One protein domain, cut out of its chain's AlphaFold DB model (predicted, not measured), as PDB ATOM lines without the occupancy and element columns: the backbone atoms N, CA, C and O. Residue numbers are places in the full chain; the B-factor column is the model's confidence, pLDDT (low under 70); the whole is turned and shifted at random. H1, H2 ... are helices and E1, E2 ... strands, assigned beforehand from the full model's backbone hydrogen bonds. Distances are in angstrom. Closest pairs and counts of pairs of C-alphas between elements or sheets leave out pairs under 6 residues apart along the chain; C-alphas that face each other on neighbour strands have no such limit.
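This is residues 5 to 71 and 81 to 146 of the 147 residues of an uncharacterized protein of Thermoplasmata archaeon (UniProt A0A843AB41). A small sheet of three parallel strands, E1, E2 and E3, has helix H2 over one face, while the long helix H3 runs beside its edge strand E3, and H1 packs on H2. H4 crosses H3 nearly at a right angle, the two making a cross, and its residues 141 to 145 stick out together with Lys 146. The printed part has 133 residues, with four named helices and three named strands in the order E1 H1 E2 H2 E3 H3 H4, and is mostly helix. The sheet order is E1 E2 E3. The whole is compact, with a radius of gyration of the C-alphas of 15.5 A and spans of 47 by 36 by 27 A.

E1, residues 5 to 7, and E2, residues 37 to 40, are parallel at 26 degrees, with N 7 and O 39 at 2.8 A. E2 and E3, residues 63 to 66, are parallel at 22 degrees, with N 38 and O 63 at 2.9 A. H1, residues 23 to 32, and H2, residues 47 to 59, stand between these strands in two strand-helix-strand units, each two parallel neighbour strands with a helix between, E1 H1 E2 and E2 H2 E3, both with right-handed crossovers. H2 is on the sheet at a height of 10.3 A, over E2 and E3, and on the local plane runs along the strands, at 4 degrees to E3. H1 is only just not on the sheet, with 4 pairs of C-alphas within 10 A. It touches H2, residues 53 to 57 alone, at a steep tilt of 41 degrees, the same way; the closest C-alphas, of Pro 23 and Phe 53, are 7.2 A apart. H3, residues 90 to 111, is on the sheet on the opposite face from H2, at a height of 4.2 A, only just above the sheet's level, and over none of the strands; its closest C-alpha to E3 is that of Gly 99, 5.1 A from that of Ile 63. H4, residues 126 to 145, touches residues 98 to 108 of H3, about perpendicular at 85 degrees, with the closest C-alphas, of Cys 101 and Gly 136, 3.9 A apart. Every O i to N i+4 pair is within hydrogen-bond range in H1, H2 and H3; in H4 14 of 16 are.

E1 begins at C-alpha 5, (134.822, 159.696, 172.682). H1 measures 14.1 A and H2 17.9 A from first to last C-alpha. E1, E2 and E3 measure 6.3 A, 10.1 A and 10.4 A. H3 begins at C-alpha 90, (153.665, 148.620, 181.507), and measures 31.4 A. H4 measures 29.0 A and ends at C-alpha 145, (162.360, 150.977, 159.570).

The two C-alphas farthest apart, of Ser 13 and Asp 112, are 47.0 A apart. Residues 72 to 80 are cut out between E3 and H3, and C-alphas 71 and 81 are 15.9 A apart. The links E1 to H1 and H3 to H4 are long. The mean pLDDT of the printed part is 94.8, and no printed residue is under 70.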
ATOM      1  N   TYR A   5     135.272 158.816 171.611       97.81
ATOM      2  CA  TYR A   5     134.822 159.696 172.682       97.81
ATOM      3  C   TYR A   5     136.033 160.220 173.479       97.81
ATOM      4  O   TYR A   5     136.796 159.411 174.018       97.81
ATOM      5  N   PRO A   6     136.230 161.549 173.566       96.94
ATOM      6  CA  PRO A   6     137.275 162.130 174.399       96.94
ATOM      7  C   PRO A   6     136.861 162.080 175.874       96.94
ATOM      8  O   PRO A   6     135.771 162.523 176.232       96.94
ATOM      9  N   VAL A   7     137.741 161.570 176.728       98.12
ATOM     10  CA  VAL A   7     137.496 161.395 178.163       98.12
ATOM     11  C   VAL A   7     138.275 162.445 178.952       98.12
ATOM     12  O   VAL A   7     139.497 162.556 178.824       98.12
ATOM     13  N   LEU A   8     137.577 163.181 179.820       96.81
ATOM     14  CA  LEU A   8     138.209 164.125 180.750       96.81
ATOM     15  C   LEU A   8     138.592 163.464 182.082       96.81
ATOM     16  O   LEU A   8     139.617 163.824 182.662       96.81
ATOM     17  N   LEU A   9     137.782 162.507 182.529       97.81
ATOM     18  CA  LEU A   9     137.880 161.712 183.748       97.81
ATOM     19  C   LEU A   9     137.825 162.560 185.025       97.81
ATOM     20  O   LEU A   9     136.751 163.055 185.355       97.81
ATOM     21  N   ASP A  10     138.928 162.719 185.757       98.12
ATOM     22  CA  ASP A  10     138.959 163.341 187.085       98.12
ATOM     23  C   ASP A  10     139.629 164.725 187.128       98.12
ATOM     24  O   ASP A  10     140.540 165.039 186.359       98.12
ATOM     25  N   ASP A  11     139.182 165.556 188.074       96.38
ATOM     26  CA  ASP A  11     139.779 166.856 188.390       96.38
ATOM     27  C   ASP A  11     140.889 166.774 189.461       96.38
ATOM     28  O   ASP A  11     141.213 165.708 189.986       96.38
ATOM     29  N   LEU A  12     141.470 167.925 189.830       95.00
ATOM     30  CA  LEU A  12     142.537 168.019 190.840       95.00
ATOM     31  C   LEU A  12     142.155 167.463 192.225       95.00
ATOM     32  O   LEU A  12     143.049 167.115 192.993       95.00
ATOM     33  N   SER A  13     140.860 167.367 192.538       94.94
ATOM     34  CA  SER A  13     140.341 166.773 193.778       94.94
ATOM     35  C   SER A  13     140.058 165.269 193.665       94.94
ATOM     36  O   SER A  13     139.660 164.650 194.650       94.94
ATOM     37  N   GLY A  14     140.277 164.678 192.486       94.62
ATOM     38  CA  GLY A  14     139.969 163.281 192.180       94.62
ATOM     39  C   GLY A  14     138.492 163.044 191.863       94.62
ATOM     40  O   GLY A  14     138.041 161.901 191.856       94.62
ATOM     41  N   LYS A  15     137.710 164.106 191.627       97.19
ATOM     42  CA  LYS A  15     136.290 163.985 191.300       97.19
ATOM     43  C   LYS A  15     136.118 163.785 189.799       97.19
ATOM     44  O   LYS A  15     136.529 164.640 189.015       97.19
ATOM     45  N   CYS A  16     135.476 162.684 189.412       97.56
ATOM     46  CA  CYS A  16     135.136 162.420 188.018       97.56
ATOM     47  C   CYS A  16     134.007 163.330 187.507       97.56
ATOM     48  O   CYS A  16     133.158 163.786 188.284       97.56
ATOM     49  N   THR A  17     133.965 163.567 186.193       95.81
ATOM     50  CA  THR A  17     132.818 164.240 185.565       95.81
ATOM     51  C   THR A  17     131.531 163.435 185.765       95.81
ATOM     52  O   THR A  17     131.558 162.221 185.967       95.81
ATOM     53  N   GLU A  18     130.375 164.099 185.684       95.44
ATOM     54  CA  GLU A  18     129.073 163.436 185.854       95.44
ATOM     55  C   GLU A  18     128.860 162.289 184.856       95.44
ATOM     56  O   GLU A  18     128.232 161.285 185.188       95.44
ATOM     57  N   PHE A  19     129.398 162.418 183.642       94.94
ATOM     58  CA  PHE A  19     129.227 161.407 182.606       94.94
ATOM     59  C   PHE A  19     130.189 160.221 182.766       94.94
ATOM     60  O   PHE A  19     129.847 159.106 182.385       94.94
ATOM     61  N   GLU A  20     131.365 160.436 183.364       97.56
ATOM     62  CA  GLU A  20     132.433 159.430 183.484       97.56
ATOM     63  C   GLU A  20     132.517 158.794 184.879       97.56
ATOM     64  O   GLU A  20     133.213 157.797 185.059       97.56
ATOM     65  N   THR A  21     131.797 159.332 185.871       97.00
ATOM     66  CA  THR A  21     131.793 158.805 187.247       97.00
ATOM     67  C   THR A  21     131.161 157.418 187.381       97.00
ATOM     68  O   THR A  21     131.402 156.753 188.386       97.00
ATOM     69  N   ASP A  22     130.343 156.995 186.412       97.75
ATOM     70  CA  ASP A  22     129.749 155.656 186.336       97.75
ATOM     71  C   ASP A  22     130.199 154.977 185.029       97.75
ATOM     72  O   ASP A  22     129.574 155.170 183.977       97.75
ATOM     73  N   PRO A  23     131.292 154.190 185.071       96.94
ATOM     74  CA  PRO A  23     131.843 153.543 183.885       96.94
ATOM     75  C   PRO A  23     130.875 152.573 183.192       96.94
ATOM     76  O   PRO A  23     130.915 152.455 181.969       96.94
ATOM     77  N   GLU A  24     129.971 151.906 183.921       98.25
ATOM     78  CA  GLU A  24     128.993 150.975 183.330       98.25
ATOM     79  C   GLU A  24     127.901 151.719 182.558       98.25
ATOM     80  O   GLU A  24     127.527 151.332 181.440       98.25
ATOM     81  N   LYS A  25     127.414 152.830 183.119       98.25
ATOM     82  CA  LYS A  25     126.461 153.705 182.430       98.25
ATOM     83  C   LYS A  25     127.098 154.372 181.212       98.25
ATOM     84  O   LYS A  25     126.457 154.438 180.156       98.25
ATOM     85  N   LEU A  26     128.347 154.825 181.334       98.25
ATOM     86  CA  LEU A  26     129.099 155.385 180.215       98.25
ATOM     87  C   LEU A  26     129.286 154.343 179.110       98.25
ATOM     88  O   LEU A  26     128.905 154.603 177.973       98.25
ATOM     89  N   HIS A  27     129.782 153.148 179.446       97.62
ATOM     90  CA  HIS A  27     129.928 152.036 178.508       97.62
ATOM     91  C   HIS A  27     128.627 151.770 177.748       97.62
ATOM     92  O   HIS A  27     128.615 151.791 176.523       97.62
ATOM     93  N   SER A  28     127.511 151.619 178.468       97.50
ATOM     94  CA  SER A  28     126.199 151.377 177.855       97.50
ATOM     95  C   SER A  28     125.792 152.489 176.882       97.50
ATOM     96  O   SER A  28     125.265 152.209 175.806       97.50
ATOM     97  N   SER A  29     126.064 153.745 177.242       97.56
ATOM     98  CA  SER A  29     125.762 154.909 176.404       97.56
ATOM     99  C   SER A  29     126.628 154.935 175.142       97.56
ATOM    100  O   SER A  29     126.109 155.126 174.044       97.56
ATOM    101  N   LEU A  30     127.935 154.692 175.274       96.25
ATOM    102  CA  LEU A  30     128.868 154.663 174.146       96.25
ATOM    103  C   LEU A  30     128.554 153.509 173.185       96.25
ATOM    104  O   LEU A  30     128.473 153.737 171.979       96.25
ATOM    105  N   THR A  31     128.263 152.312 173.702       93.31
ATOM    106  CA  THR A  31     127.856 151.163 172.880       93.31
ATOM    107  C   THR A  31     126.574 151.451 172.095       93.31
ATOM    108  O   THR A  31     126.507 151.144 170.907       93.31
ATOM    109  N   GLN A  32     125.568 152.086 172.711       94.25
ATOM    110  CA  GLN A  32     124.334 152.480 172.010       94.25
ATOM    111  C   GLN A  32     124.584 153.495 170.885       94.25
ATOM    112  O   GLN A  32     123.859 153.501 169.892       94.25
ATOM    113  N   LEU A  33     125.615 154.329 171.024       93.31
ATOM    114  CA  LEU A  33     126.047 155.286 170.005       93.31
ATOM    115  C   LEU A  33     126.984 154.670 168.950       93.31
ATOM    116  O   LEU A  33     127.394 155.372 168.027       93.31
ATOM    117  N   GLY A  34     127.340 153.385 169.070       91.56
ATOM    118  CA  GLY A  34     128.313 152.731 168.192       91.56
ATOM    119  C   GLY A  34     129.750 153.232 168.388       91.56
ATOM    120  O   GLY A  34     130.557 153.174 167.460       91.56
ATOM    121  N   ILE A  35     130.069 153.760 169.574       94.25
ATOM    122  CA  ILE A  35     131.401 154.247 169.939       94.25
ATOM    123  C   ILE A  35     132.117 153.176 170.757       94.25
ATOM    124  O   ILE A  35     131.638 152.762 171.808       94.25
ATOM    125  N   GLU A  36     133.305 152.798 170.298       93.25
ATOM    126  CA  GLU A  36     134.172 151.814 170.959       93.25
ATOM    127  C   GLU A  36     135.627 152.262 171.073       93.25
ATOM    128  O   GLU A  36     136.524 151.479 171.376       93.25
ATOM    129  N   CYS A  37     135.891 153.528 170.782       96.69
ATOM    130  CA  CYS A  37     137.200 154.116 170.971       96.69
ATOM    131  C   CYS A  37     137.071 155.235 171.991       96.69
ATOM    132  O   CYS A  37     136.167 156.069 171.884       96.69
ATOM    133  N   ILE A  38     137.980 155.261 172.955       98.31
ATOM    134  CA  ILE A  38     138.127 156.379 173.875       98.31
ATOM    135  C   ILE A  38     139.553 156.915 173.835       98.31
ATOM    136  O   ILE A  38     140.530 156.165 173.744       98.31
ATOM    137  N   GLU A  39     139.658 158.235 173.894       98.31
ATOM    138  CA  GLU A  39     140.925 158.948 174.003       98.31
ATOM    139  C   GLU A  39     140.977 159.636 175.362       98.31
ATOM    140  O   GLU A  39     140.091 160.420 175.699       98.31
ATOM    141  N   LEU A  40     141.997 159.320 176.160       98.38
ATOM    142  CA  LEU A  40     142.225 159.943 177.462       98.38
ATOM    143  C   LEU A  40     143.394 160.921 177.388       98.38
ATOM    144  O   LEU A  40     144.257 160.822 176.512       98.38
ATOM    145  N   ILE A  41     143.462 161.825 178.362       96.69
ATOM    146  CA  ILE A  41     144.551 162.794 178.506       96.69
ATOM    147  C   ILE A  41     145.239 162.533 179.851       96.69
ATOM    148  O   ILE A  41     144.966 163.240 180.825       96.69
ATOM    149  N   PRO A  42     146.133 161.523 179.951       97.69
ATOM    150  CA  PRO A  42     146.688 161.085 181.231       97.69
ATOM    151  C   PRO A  42     147.278 162.210 182.076       97.69
ATOM    152  O   PRO A  42     147.123 162.197 183.295       97.69
ATOM    153  N   GLY A  43     147.890 163.223 181.452       95.81
ATOM    154  CA  GLY A  43     148.487 164.363 182.156       95.81
ATOM    155  C   GLY A  43     147.496 165.130 183.037       95.81
ATOM    156  O   GLY A  43     147.906 165.779 184.002       95.81
ATOM    157  N   ARG A  44     146.194 165.013 182.754       94.50
ATOM    158  CA  ARG A  44     145.120 165.585 183.562       94.50
ATOM    159  C   ARG A  44     144.710 164.696 184.724       94.50
ATOM    160  O   ARG A  44     144.148 165.247 185.656       94.50
ATOM    161  N   ASN A  45     145.007 163.398 184.727       98.06
ATOM    162  CA  ASN A  45     144.351 162.408 185.589       98.06
ATOM    163  C   ASN A  45     145.245 161.830 186.688       98.06
ATOM    164  O   ASN A  45     146.456 161.661 186.500       98.06
ATOM    165  N   ASP A  46     144.643 161.497 187.834       98.19
ATOM    166  CA  ASP A  46     145.305 160.651 188.827       98.19
ATOM    167  C   ASP A  46     145.613 159.265 188.239       98.19
ATOM    168  O   ASP A  46     144.832 158.700 187.476       98.19
ATOM    169  N   PHE A  47     146.762 158.699 188.612       98.38
ATOM    170  CA  PHE A  47     147.215 157.419 188.071       98.38
ATOM    171  C   PHE A  47     146.264 156.262 188.381       98.38
ATOM    172  O   PHE A  47     146.020 155.436 187.505       98.38
ATOM    173  N   THR A  48     145.773 156.168 189.616       98.25
ATOM    174  CA  THR A  48     144.953 155.027 190.043       98.25
ATOM    175  C   THR A  48     143.589 155.102 189.373       98.25
ATOM    176  O   THR A  48     143.153 154.125 188.773       98.25
ATOM    177  N   ILE A  49     142.977 156.290 189.371       98.38
ATOM    178  CA  ILE A  49     141.684 156.525 188.713       98.38
ATOM    179  C   ILE A  49     141.786 156.254 187.206       98.38
ATOM    180  O   ILE A  49     140.950 155.541 186.650       98.38
ATOM    181  N   LEU A  50     142.833 156.770 186.550       98.69
ATOM    182  CA  LEU A  50     143.098 156.508 185.135       98.69
ATOM    183  C   LEU A  50     143.223 155.011 184.860       98.69
ATOM    184  O   LEU A  50     142.629 154.512 183.907       98.69
ATOM    185  N   LYS A  51     144.006 154.304 185.678       98.62
ATOM    186  CA  LYS A  51     144.276 152.884 185.476       98.62
ATOM    187  C   LYS A  51     143.014 152.043 185.595       98.62
ATOM    188  O   LYS A  51     142.728 151.280 184.676       98.62
ATOM    189  N   ASP A  52     142.247 152.236 186.660       98.50
ATOM    190  CA  ASP A  52     141.011 151.487 186.890       98.50
ATOM    191  C   ASP A  52     140.007 151.717 185.749       98.50
ATOM    192  O   ASP A  52     139.393 150.776 185.241       98.50
ATOM    193  N   PHE A  53     139.891 152.964 185.281       98.62
ATOM    194  CA  PHE A  53     139.019 153.320 184.165       98.62
ATOM    195  C   PHE A  53     139.480 152.696 182.837       98.62
ATOM    196  O   PHE A  53     138.676 152.120 182.103       98.62
ATOM    197  N   VAL A  54     140.777 152.776 182.528       98.62
ATOM    198  CA  VAL A  54     141.354 152.200 181.304       98.62
ATOM    199  C   VAL A  54     141.202 150.683 181.282       98.62
ATOM    200  O   VAL A  54     140.775 150.133 180.268       98.62
ATOM    201  N   GLU A  55     141.517 150.003 182.384       98.50
ATOM    202  CA  GLU A  55     141.394 148.546 182.474       98.50
ATOM    203  C   GLU A  55     139.934 148.105 182.346       98.50
ATOM    204  O   GLU A  55     139.649 147.123 181.659       98.50
ATOM    205  N   PHE A  56     138.988 148.851 182.922       98.56
ATOM    206  CA  PHE A  56     137.562 148.583 182.759       98.56
ATOM    207  C   PHE A  56     137.124 148.605 181.283       98.56
ATOM    208  O   PHE A  56     136.515 147.641 180.810       98.56
ATOM    209  N   PHE A  57     137.450 149.667 180.539       98.19
ATOM    210  CA  PHE A  57     137.045 149.797 179.133       98.19
ATOM    211  C   PHE A  57     137.809 148.841 178.209       98.19
ATOM    212  O   PHE A  57     137.201 148.223 177.331       98.19
ATOM    213  N   HIS A  58     139.112 148.646 178.436       96.94
ATOM    214  CA  HIS A  58     139.919 147.685 177.675       96.94
ATOM    215  C   HIS A  58     139.388 146.255 177.831       96.94
ATOM    216  O   HIS A  58     139.217 145.552 176.833       96.94
ATOM    217  N   ASN A  59     139.004 145.851 179.049       95.94
ATOM    218  CA  ASN A  59     138.397 144.540 179.306       95.94
ATOM    219  C   ASN A  59     137.037 144.350 178.611       95.94
ATOM    220  O   ASN A  59     136.650 143.215 178.326       95.94
ATOM    221  N   LYS A  60     136.317 145.439 178.311       94.81
ATOM    222  CA  LYS A  60     135.082 145.415 177.507       94.81
ATOM    223  C   LYS A  60     135.330 145.534 176.000       94.81
ATOM    224  O   LYS A  60     134.378 145.527 175.230       94.81
ATOM    225  N   GLY A  61     136.591 145.572 175.573       92.94
ATOM    226  CA  GLY A  61     136.977 145.544 174.165       92.94
ATOM    227  C   GLY A  61     137.109 146.914 173.507       92.94
ATOM    228  O   GLY A  61     137.220 146.967 172.287       92.94
ATOM    229  N   PHE A  62     137.127 148.006 174.276       95.81
ATOM    230  CA  PHE A  62     137.337 149.335 173.708       95.81
ATOM    231  C   PHE A  62     138.784 149.525 173.243       95.81
ATOM    232  O   PHE A  62     139.740 149.089 173.890       95.81
ATOM    233  N   ILE A  63     138.937 150.268 172.149       97.19
ATOM    234  CA  ILE A  63     140.207 150.853 171.726       97.19
ATOM    235  C   ILE A  63     140.520 152.013 172.672       97.19
ATOM    236  O   ILE A  63     139.713 152.930 172.833       97.19
ATOM    237  N   ILE A  64     141.707 151.990 173.268       98.38
ATOM    238  CA  ILE A  64     142.167 153.034 174.182       98.38
ATOM    239  C   ILE A  64     143.338 153.772 173.544       98.38
ATOM    240  O   ILE A  64     144.305 153.154 173.101       98.38
ATOM    241  N   THR A  65     143.276 155.098 173.537       98.25
ATOM    242  CA  THR A  65     144.380 155.963 173.103       98.25
ATOM    243  C   THR A  65     144.679 157.028 174.144       98.25
ATOM    244  O   THR A  65     143.815 157.376 174.950       98.25
ATOM    245  N   PHE A  66     145.914 157.530 174.140       98.25
ATOM    246  CA  PHE A  66     146.343 158.604 175.028       98.25
ATOM    247  C   PHE A  66     146.866 159.791 174.228       98.25
ATOM    248  O   PHE A  66     147.774 159.641 173.409       98.25
ATOM    249  N   GLY A  67     146.335 160.970 174.534       94.94
ATOM    250  CA  GLY A  67     146.817 162.255 174.053       94.94
ATOM    251  C   GLY A  67     147.521 163.046 175.156       94.94
ATOM    252  O   GLY A  67     147.336 162.807 176.350       94.94
ATOM    253  N   THR A  68     148.338 164.018 174.757       92.81
ATOM    254  CA  THR A  68     148.949 164.986 175.686       92.81
ATOM    255  C   THR A  68     148.154 166.283 175.805       92.81
ATOM    256  O   THR A  68     148.435 167.064 176.706       92.81
ATOM    257  N   GLU A  69     147.199 166.526 174.895       87.56
ATOM    258  CA  GLU A  69     146.467 167.798 174.754       87.56
ATOM    259  C   GLU A  69     147.401 169.026 174.705       87.56
ATOM    260  O   GLU A  69     147.071 170.118 175.161       87.56
ATOM    261  N   HIS A  70     148.608 168.853 174.158       87.06
ATOM    262  CA  HIS A  70     149.575 169.939 174.080       87.06
ATOM    263  C   HIS A  70     149.083 171.030 173.114       87.06
ATOM    264  O   HIS A  70     149.064 170.843 171.898       87.06
ATOM    265  N   ASN A  71     148.676 172.168 173.676       86.50
ATOM    266  CA  ASN A  71     148.066 173.298 172.971       86.50
ATOM    267  C   ASN A  71     148.738 174.648 173.296       86.50
ATOM    268  O   ASN A  71     148.216 175.706 172.942       86.50
ATOM    269  N   THR A  81     152.520 161.093 180.350       96.94
ATOM    270  CA  THR A  81     152.609 160.840 181.795       96.94
ATOM    271  C   THR A  81     151.260 161.121 182.436       96.94
ATOM    272  O   THR A  81     150.488 161.900 181.884       96.94
ATOM    273  N   THR A  82     150.984 160.554 183.609       97.44
ATOM    274  CA  THR A  82     149.811 160.961 184.390       97.44
ATOM    275  C   THR A  82     150.039 162.323 185.058       97.44
ATOM    276  O   THR A  82     151.134 162.898 184.963       97.44
ATOM    277  N   ARG A  83     149.038 162.843 185.782       95.69
ATOM    278  CA  ARG A  83     149.175 164.071 186.581       95.69
ATOM    279  C   ARG A  83     150.417 164.017 187.478       95.69
ATOM    280  O   ARG A  83     150.744 162.978 188.051       95.69
ATOM    281  N   GLY A  84     151.119 165.148 187.579       93.81
ATOM    282  CA  GLY A  84     152.369 165.252 188.339       93.81
ATOM    283  C   GLY A  84     153.569 164.573 187.671       93.81
ATOM    284  O   GLY A  84     154.517 164.209 188.360       93.81
ATOM    285  N   SER A  85     153.521 164.373 186.347       94.44
ATOM    286  CA  SER A  85     154.598 163.760 185.552       94.44
ATOM    287  C   SER A  85     154.949 162.328 185.969       94.44
ATOM    288  O   SER A  85     156.059 161.853 185.726       94.44
ATOM    289  N   LYS A  86     154.004 161.613 186.587       96.62
ATOM    290  CA  LYS A  86     154.202 160.213 186.959       96.62
ATOM    291  C   LYS A  86     154.163 159.334 185.695       96.62
ATOM    292  O   LYS A  86     153.231 159.453 184.898       96.62
ATOM    293  N   PRO A  87     155.159 158.457 185.471       97.25
ATOM    294  CA  PRO A  87     155.181 157.593 184.295       97.25
ATOM    295  C   PRO A  87     153.988 156.638 184.244       97.25
ATOM    296  O   PRO A  87     153.528 156.153 185.280       97.25
ATOM    297  N   LEU A  88     153.541 156.315 183.027       98.19
ATOM    298  CA  LEU A  88     152.653 155.173 182.803       98.19
ATOM    299  C   LEU A  88     153.367 153.872 183.192       98.19
ATOM    300  O   LEU A  88     154.583 153.745 183.008       98.19
ATOM    301  N   ASP A  89     152.611 152.899 183.691       98.19
ATOM    302  CA  ASP A  89     153.125 151.551 183.907       98.19
ATOM    303  C   ASP A  89     153.060 150.710 182.620       98.19
ATOM    304  O   ASP A  89     152.585 151.154 181.571       98.19
ATOM    305  N   GLU A  90     153.583 149.487 182.682       98.50
ATOM    306  CA  GLU A  90     153.665 148.620 181.507       98.50
ATOM    307  C   GLU A  90     152.292 148.174 180.988       98.50
ATOM    308  O   GLU A  90     152.148 147.979 179.781       98.50
ATOM    309  N   SER A  91     151.267 148.054 181.847       98.25
ATOM    310  CA  SER A  91     149.924 147.694 181.372       98.25
ATOM    311  C   SER A  91     149.297 148.841 180.584       98.25
ATOM    312  O   SER A  91     148.841 148.617 179.464       98.25
ATOM    313  N   LEU A  92     149.368 150.077 181.089       98.62
ATOM    314  CA  LEU A  92     148.869 151.255 180.375       98.62
ATOM    315  C   LEU A  92     149.619 151.500 179.063       98.62
ATOM    316  O   LEU A  92     148.989 151.774 178.041       98.62
ATOM    317  N   LYS A  93     150.950 151.350 179.051       98.50
ATOM    318  CA  LYS A  93     151.745 151.457 177.813       98.50
ATOM    319  C   LYS A  93     151.332 150.415 176.782       98.50
ATOM    320  O   LYS A  93     151.184 150.750 175.608       98.50
ATOM    321  N   LYS A  94     151.138 149.165 177.211       98.56
ATOM    322  CA  LYS A  94     150.715 148.079 176.326       98.56
ATOM    323  C   LYS A  94     149.335 148.357 175.730       98.56
ATOM    324  O   LYS A  94     149.180 148.243 174.519       98.56
ATOM    325  N   ILE A  95     148.371 148.760 176.556       98.56
ATOM    326  CA  ILE A  95     147.010 149.094 176.119       98.56
ATOM    327  C   ILE A  95     147.033 150.243 175.097       98.56
ATOM    328  O   ILE A  95     146.421 150.137 174.035       98.56
ATOM    329  N   ALA A  96     147.800 151.304 175.369       97.94
ATOM    330  CA  ALA A  96     147.954 152.426 174.442       97.94
ATOM    331  C   ALA A  96     148.608 152.013 173.114       97.94
ATOM    332  O   ALA A  96     148.188 152.457 172.045       97.94
ATOM    333  N   TRP A  97     149.627 151.148 173.171       98.19
ATOM    334  CA  TRP A  97     150.284 150.609 171.982       98.19
ATOM    335  C   TRP A  97     149.326 149.774 171.128       98.19
ATOM    336  O   TRP A  97     149.249 149.972 169.917       98.19
ATOM    337  N   GLU A  98     148.552 148.882 171.750       98.19
ATOM    338  CA  GLU A  98     147.531 148.087 171.062       98.19
ATOM    339  C   GLU A  98     146.502 148.990 170.364       98.19
ATOM    340  O   GLU A  98     146.199 148.772 169.188       98.19
ATOM    341  N   GLY A  99     146.027 150.046 171.034       97.62
ATOM    342  CA  GLY A  99     145.106 151.013 170.433       97.62
ATOM    343  C   GLY A  99     145.700 151.749 169.228       97.62
ATOM    344  O   GLY A  99     145.061 151.834 168.173       97.62
ATOM    345  N   ALA A 100     146.954 152.201 169.331       97.75
ATOM    346  CA  ALA A 100     147.675 152.820 168.217       97.75
ATOM    347  C   ALA A 100     147.833 151.860 167.023       97.75
ATOM    348  O   ALA A 100     147.615 152.257 165.874       97.75
ATOM    349  N   CYS A 101     148.138 150.585 167.281       98.31
ATOM    350  CA  CYS A 101     148.206 149.550 166.252       98.31
ATOM    351  C   CYS A 101     146.864 149.373 165.528       98.31
ATOM    352  O   CYS A 101     146.833 149.374 164.296       98.31
ATOM    353  N   VAL A 102     145.742 149.284 166.251       97.44
ATOM    354  CA  VAL A 102     144.415 149.157 165.617       97.44
ATOM    355  C   VAL A 102     144.130 150.341 164.690       97.44
ATOM    356  O   VAL A 102     143.658 150.145 163.566       97.44
ATOM    357  N   ILE A 103     144.462 151.560 165.120       96.75
ATOM    358  CA  ILE A 103     144.297 152.765 164.297       96.75
ATOM    359  C   ILE A 103     145.188 152.699 163.055       96.75
ATOM    360  O   ILE A 103     144.693 152.917 161.946       96.75
ATOM    361  N   ALA A 104     146.470 152.356 163.203       97.62
ATOM    362  CA  ALA A 104     147.397 152.236 162.081       97.62
ATOM    363  C   ALA A 104     146.920 151.196 161.053       97.62
ATOM    364  O   ALA A 104     146.874 151.484 159.855       97.62
ATOM    365  N   ALA A 105     146.485 150.021 161.514       97.25
ATOM    366  CA  ALA A 105     145.923 148.977 160.663       97.25
ATOM    367  C   ALA A 105     144.650 149.439 159.946       97.25
ATOM    368  O   ALA A 105     144.506 149.216 158.742       97.25
ATOM    369  N   HIS A 106     143.738 150.110 160.662       95.62
ATOM    370  CA  HIS A 106     142.536 150.680 160.060       95.62
ATOM    371  C   HIS A 106     142.903 151.650 158.935       95.62
ATOM    372  O   HIS A 106     142.405 151.494 157.823       95.62
ATOM    373  N   GLN A 107     143.785 152.619 159.192       95.75
ATOM    374  CA  GLN A 107     144.171 153.613 158.187       95.75
ATOM    375  C   GLN A 107     144.858 152.967 156.980       95.75
ATOM    376  O   GLN A 107     144.500 153.271 155.843       95.75
ATOM    377  N   TYR A 108     145.770 152.021 157.217       96.56
ATOM    378  CA  TYR A 108     146.454 151.279 156.158       96.56
ATOM    379  C   TYR A 108     145.477 150.529 155.244       96.56
ATOM    380  O   TYR A 108     145.555 150.642 154.023       96.56
ATOM    381  N   LEU A 109     144.511 149.805 155.820       95.62
ATOM    382  CA  LEU A 109     143.511 149.065 155.048       95.62
ATOM    383  C   LEU A 109     142.563 150.005 154.296       95.62
ATOM    384  O   LEU A 109     142.260 149.770 153.126       95.62
ATOM    385  N   ARG A 110     142.112 151.091 154.938       93.69
ATOM    386  CA  ARG A 110     141.210 152.062 154.303       93.69
ATOM    387  C   ARG A 110     141.865 152.806 153.142       93.69
ATOM    388  O   ARG A 110     141.160 153.100 152.180       93.69
ATOM    389  N   ALA A 111     143.172 153.062 153.200       95.38
ATOM    390  CA  ALA A 111     143.917 153.667 152.095       95.38
ATOM    391  C   ALA A 111     143.871 152.817 150.808       95.38
ATOM    392  O   ALA A 111     143.925 153.369 149.714       95.38
ATOM    393  N   ASP A 112     143.697 151.498 150.939       94.19
ATOM    394  CA  ASP A 112     143.565 150.537 149.834       94.19
ATOM    395  C   ASP A 112     142.100 150.114 149.584       94.19
ATOM    396  O   ASP A 112     141.815 149.062 149.021       94.19
ATOM    397  N   SER A 113     141.122 150.900 150.052       93.81
ATOM    398  CA  SER A 113     139.681 150.582 149.967       93.81
ATOM    399  C   SER A 113     139.267 149.253 150.622       93.81
ATOM    400  O   SER A 113     138.158 148.760 150.400       93.81
ATOM    401  N   ARG A 114     140.122 148.674 151.471       93.25
ATOM    402  CA  ARG A 114     139.848 147.431 152.195       93.25
ATOM    403  C   ARG A 114     139.084 147.706 153.482       93.25
ATOM    404  O   ARG A 114     139.009 148.827 153.989       93.25
ATOM    405  N   GLN A 115     138.483 146.657 154.022       91.06
ATOM    406  CA  GLN A 115     137.797 146.705 155.306       91.06
ATOM    407  C   GLN A 115     138.807 146.942 156.439       91.06
ATOM    408  O   GLN A 115     139.803 146.232 156.505       91.06
ATOM    409  N   GLY A 116     138.560 147.931 157.307       92.88
ATOM    410  CA  GLY A 116     139.344 148.183 158.528       92.88
ATOM    411  C   GLY A 116     138.578 147.744 159.783       92.88
ATOM    412  O   GLY A 116     137.738 146.854 159.703       92.88
ATOM    413  N   TYR A 117     138.811 148.411 160.922       92.38
ATOM    414  CA  TYR A 117     138.064 148.160 162.172       92.38
ATOM    415  C   TYR A 117     136.534 148.329 162.058       92.38
ATOM    416  O   TYR A 117     135.786 147.497 162.550       92.38
ATOM    417  N   VAL A 118     136.071 149.394 161.391       88.56
ATOM    418  CA  VAL A 118     134.640 149.749 161.300       88.56
ATOM    419  C   VAL A 118     134.011 149.088 160.079       88.56
ATOM    420  O   VAL A 118     134.384 149.442 158.956       88.56
ATOM    421  N   LEU A 119     133.096 148.143 160.290       85.69
ATOM    422  CA  LEU A 119     132.366 147.381 159.271       85.69
ATOM    423  C   LEU A 119     131.413 148.264 158.441       85.69
ATOM    424  O   LEU A 119     131.101 149.385 158.849       85.69
ATOM    425  N   PRO A 120     130.939 147.794 157.267       82.00
ATOM    426  CA  PRO A 120     130.069 148.590 156.396       82.00
ATOM    427  C   PRO A 120     128.737 149.008 157.031       82.00
ATOM    428  O   PRO A 120     128.167 150.020 156.637       82.00
ATOM    429  N   ASP A 121     128.251 148.245 158.007       83.00
ATOM    430  CA  ASP A 121     127.048 148.540 158.792       83.00
ATOM    431  C   ASP A 121     127.331 149.413 160.032       83.00
ATOM    432  O   ASP A 121     126.431 149.669 160.827       83.00
ATOM    433  N   GLY A 122     128.574 149.878 160.198       76.44
ATOM    434  CA  GLY A 122     129.021 150.670 161.343       76.44
ATOM    435  C   GLY A 122     129.399 149.847 162.576       76.44
ATOM    436  O   GLY A 122     129.838 150.428 163.566       76.44
ATOM    437  N   THR A 123     129.271 148.517 162.526       79.31
ATOM    438  CA  THR A 123     129.641 147.623 163.634       79.31
ATOM    439  C   THR A 123     131.131 147.248 163.596       79.31
ATOM    440  O   THR A 123     131.911 147.764 162.792       79.31
ATOM    441  N   HIS A 124     131.565 146.376 164.498       80.75
ATOM    442  CA  HIS A 124     132.964 146.001 164.730       80.75
ATOM    443  C   HIS A 124     133.017 144.595 165.354       80.75
ATOM    444  O   HIS A 124     131.992 144.019 165.726       80.75
ATOM    445  N   SER A 125     134.213 144.008 165.473       71.94
ATOM    446  CA  SER A 125     134.382 142.672 166.055       71.94
ATOM    447  C   SER A 125     135.642 142.535 166.907       71.94
ATOM    448  O   SER A 125     136.759 142.757 166.437       71.94
ATOM    449  N   ALA A 126     135.483 141.997 168.119       71.69
ATOM    450  CA  ALA A 126     136.598 141.645 169.003       71.69
ATOM    451  C   ALA A 126     137.601 140.662 168.361       71.69
ATOM    452  O   ALA A 126     138.800 140.713 168.641       71.69
ATOM    453  N   LYS A 127     137.146 139.773 167.463       74.75
ATOM    454  CA  LYS A 127     138.042 138.856 166.737       74.75
ATOM    455  C   LYS A 127     138.966 139.618 165.782       74.75
ATOM    456  O   LYS A 127     140.149 139.294 165.704       74.75
ATOM    457  N   GLN A 128     138.436 140.641 165.110       84.00
ATOM    458  CA  GLN A 128     139.206 141.497 164.207       84.00
ATOM    459  C   GLN A 128     140.217 142.352 164.969       84.00
ATOM    460  O   GLN A 128     141.300 142.599 164.448       84.00
ATOM    461  N   MET A 129     139.914 142.751 166.210       89.94
ATOM    462  CA  MET A 129     140.816 143.591 166.999       89.94
ATOM    463  C   MET A 129     142.218 142.977 167.136       89.94
ATOM    464  O   MET A 129     143.201 143.655 166.863       89.94
ATOM    465  N   ARG A 130     142.336 141.679 167.447       91.50
ATOM    466  CA  ARG A 130     143.651 141.013 167.557       91.50
ATOM    467  C   ARG A 130     144.416 140.981 166.230       91.50
ATOM    468  O   ARG A 130     145.625 141.193 166.208       91.50
ATOM    469  N   GLU A 131     143.722 140.700 165.132       94.56
ATOM    470  CA  GLU A 131     144.323 140.678 163.791       94.56
ATOM    471  C   GLU A 131     144.807 142.079 163.386       94.56
ATOM    472  O   GLU A 131     145.898 142.224 162.834       94.56
ATOM    473  N   LEU A 132     144.033 143.113 163.729       96.38
ATOM    474  CA  LEU A 132     144.375 144.512 163.485       96.38
ATOM    475  C   LEU A 132     145.520 145.000 164.372       96.38
ATOM    476  O   LEU A 132     146.357 145.743 163.877       96.38
ATOM    477  N   ILE A 133     145.620 144.560 165.630       97.50
ATOM    478  CA  ILE A 133     146.782 144.858 166.481       97.50
ATOM    479  C   ILE A 133     148.061 144.335 165.813       97.50
ATOM    480  O   ILE A 133     149.012 145.091 165.626       97.50
ATOM    481  N   ASN A 134     148.062 143.071 165.378       97.19
ATOM    482  CA  ASN A 134     149.229 142.464 164.733       97.19
ATOM    483  C   ASN A 134     149.587 143.162 163.412       97.19
ATOM    484  O   ASN A 134     150.750 143.478 163.170       97.19
ATOM    485  N   LEU A 135     148.594 143.425 162.553       97.69
ATOM    486  CA  LEU A 135     148.822 144.163 161.310       97.69
ATOM    487  C   LEU A 135     149.338 145.579 161.590       97.69
ATOM    488  O   LEU A 135     150.248 146.045 160.914       97.69
ATOM    489  N   GLY A 136     148.767 146.253 162.582       98.12
ATOM    490  CA  GLY A 136     149.116 147.609 162.975       98.12
ATOM    491  C   GLY A 136     150.554 147.730 163.436       98.12
ATOM    492  O   GLY A 136     151.261 148.630 162.988       98.12
ATOM    493  N   GLN A 137     151.004 146.772 164.245       98.38
ATOM    494  CA  GLN A 137     152.399 146.667 164.646       98.38
ATOM    495  C   GLN A 137     153.313 146.574 163.417       98.38
ATOM    496  O   GLN A 137     154.235 147.376 163.289       98.38
ATOM    497  N   LEU A 138     153.018 145.670 162.474       98.06
ATOM    498  CA  LEU A 138     153.806 145.521 161.244       98.06
ATOM    499  C   LEU A 138     153.803 146.792 160.386       98.06
ATOM    500  O   LEU A 138     154.826 147.144 159.808       98.06
ATOM    501  N   VAL A 139     152.666 147.487 160.298       97.62
ATOM    502  CA  VAL A 139     152.549 148.759 159.571       97.62
ATOM    503  C   VAL A 139     153.441 149.820 160.210       97.62
ATOM    504  O   VAL A 139     154.229 150.454 159.508       97.62
ATOM    505  N   ILE A 140     153.354 150.006 161.529       97.75
ATOM    506  CA  ILE A 140     154.167 150.996 162.244       97.75
ATOM    507  C   ILE A 140     155.656 150.657 162.102       97.75
ATOM    508  O   ILE A 140     156.443 151.512 161.699       97.75
ATOM    509  N   GLU A 141     156.042 149.406 162.355       96.88
ATOM    510  CA  GLU A 141     157.425 148.942 162.216       96.88
ATOM    511  C   GLU A 141     157.951 149.108 160.789       96.88
ATOM    512  O   GLU A 141     159.093 149.533 160.606       96.88
ATOM    513  N   TYR A 142     157.132 148.821 159.773       95.88
ATOM    514  CA  TYR A 142     157.498 149.041 158.379       95.88
ATOM    515  C   TYR A 142     157.873 150.504 158.147       95.88
ATOM    516  O   TYR A 142     158.962 150.769 157.650       95.88
ATOM    517  N   PHE A 143     157.028 151.457 158.546       94.44
ATOM    518  CA  PHE A 143     157.296 152.880 158.315       94.44
ATOM    519  C   PHE A 143     158.423 153.450 159.186       94.44
ATOM    520  O   PHE A 143     159.114 154.358 158.734       94.44
ATOM    521  N   LEU A 144     158.657 152.911 160.386       94.12
ATOM    522  CA  LEU A 144     159.788 153.317 161.229       94.12
ATOM    523  C   LEU A 144     161.136 152.787 160.718       94.12
ATOM    524  O   LEU A 144     162.162 153.442 160.895       94.12
ATOM    525  N   ASN A 145     161.142 151.612 160.080       93.88
ATOM    526  CA  ASN A 145     162.360 150.977 159.570       93.88
ATOM    527  C   ASN A 145     162.633 151.267 158.090       93.88
ATOM    528  O   ASN A 145     163.725 150.967 157.601       93.88
ATOM    529  N   LYS A 146     161.671 151.851 157.369       76.81
ATOM    530  CA  LYS A 146     161.832 152.283 155.980       76.81
ATOM    531  C   LYS A 146     162.722 153.530 155.935       76.81
ATOM    532  O   LYS A 146     162.233 154.655 155.910       76.81
TER     533      LYS A 146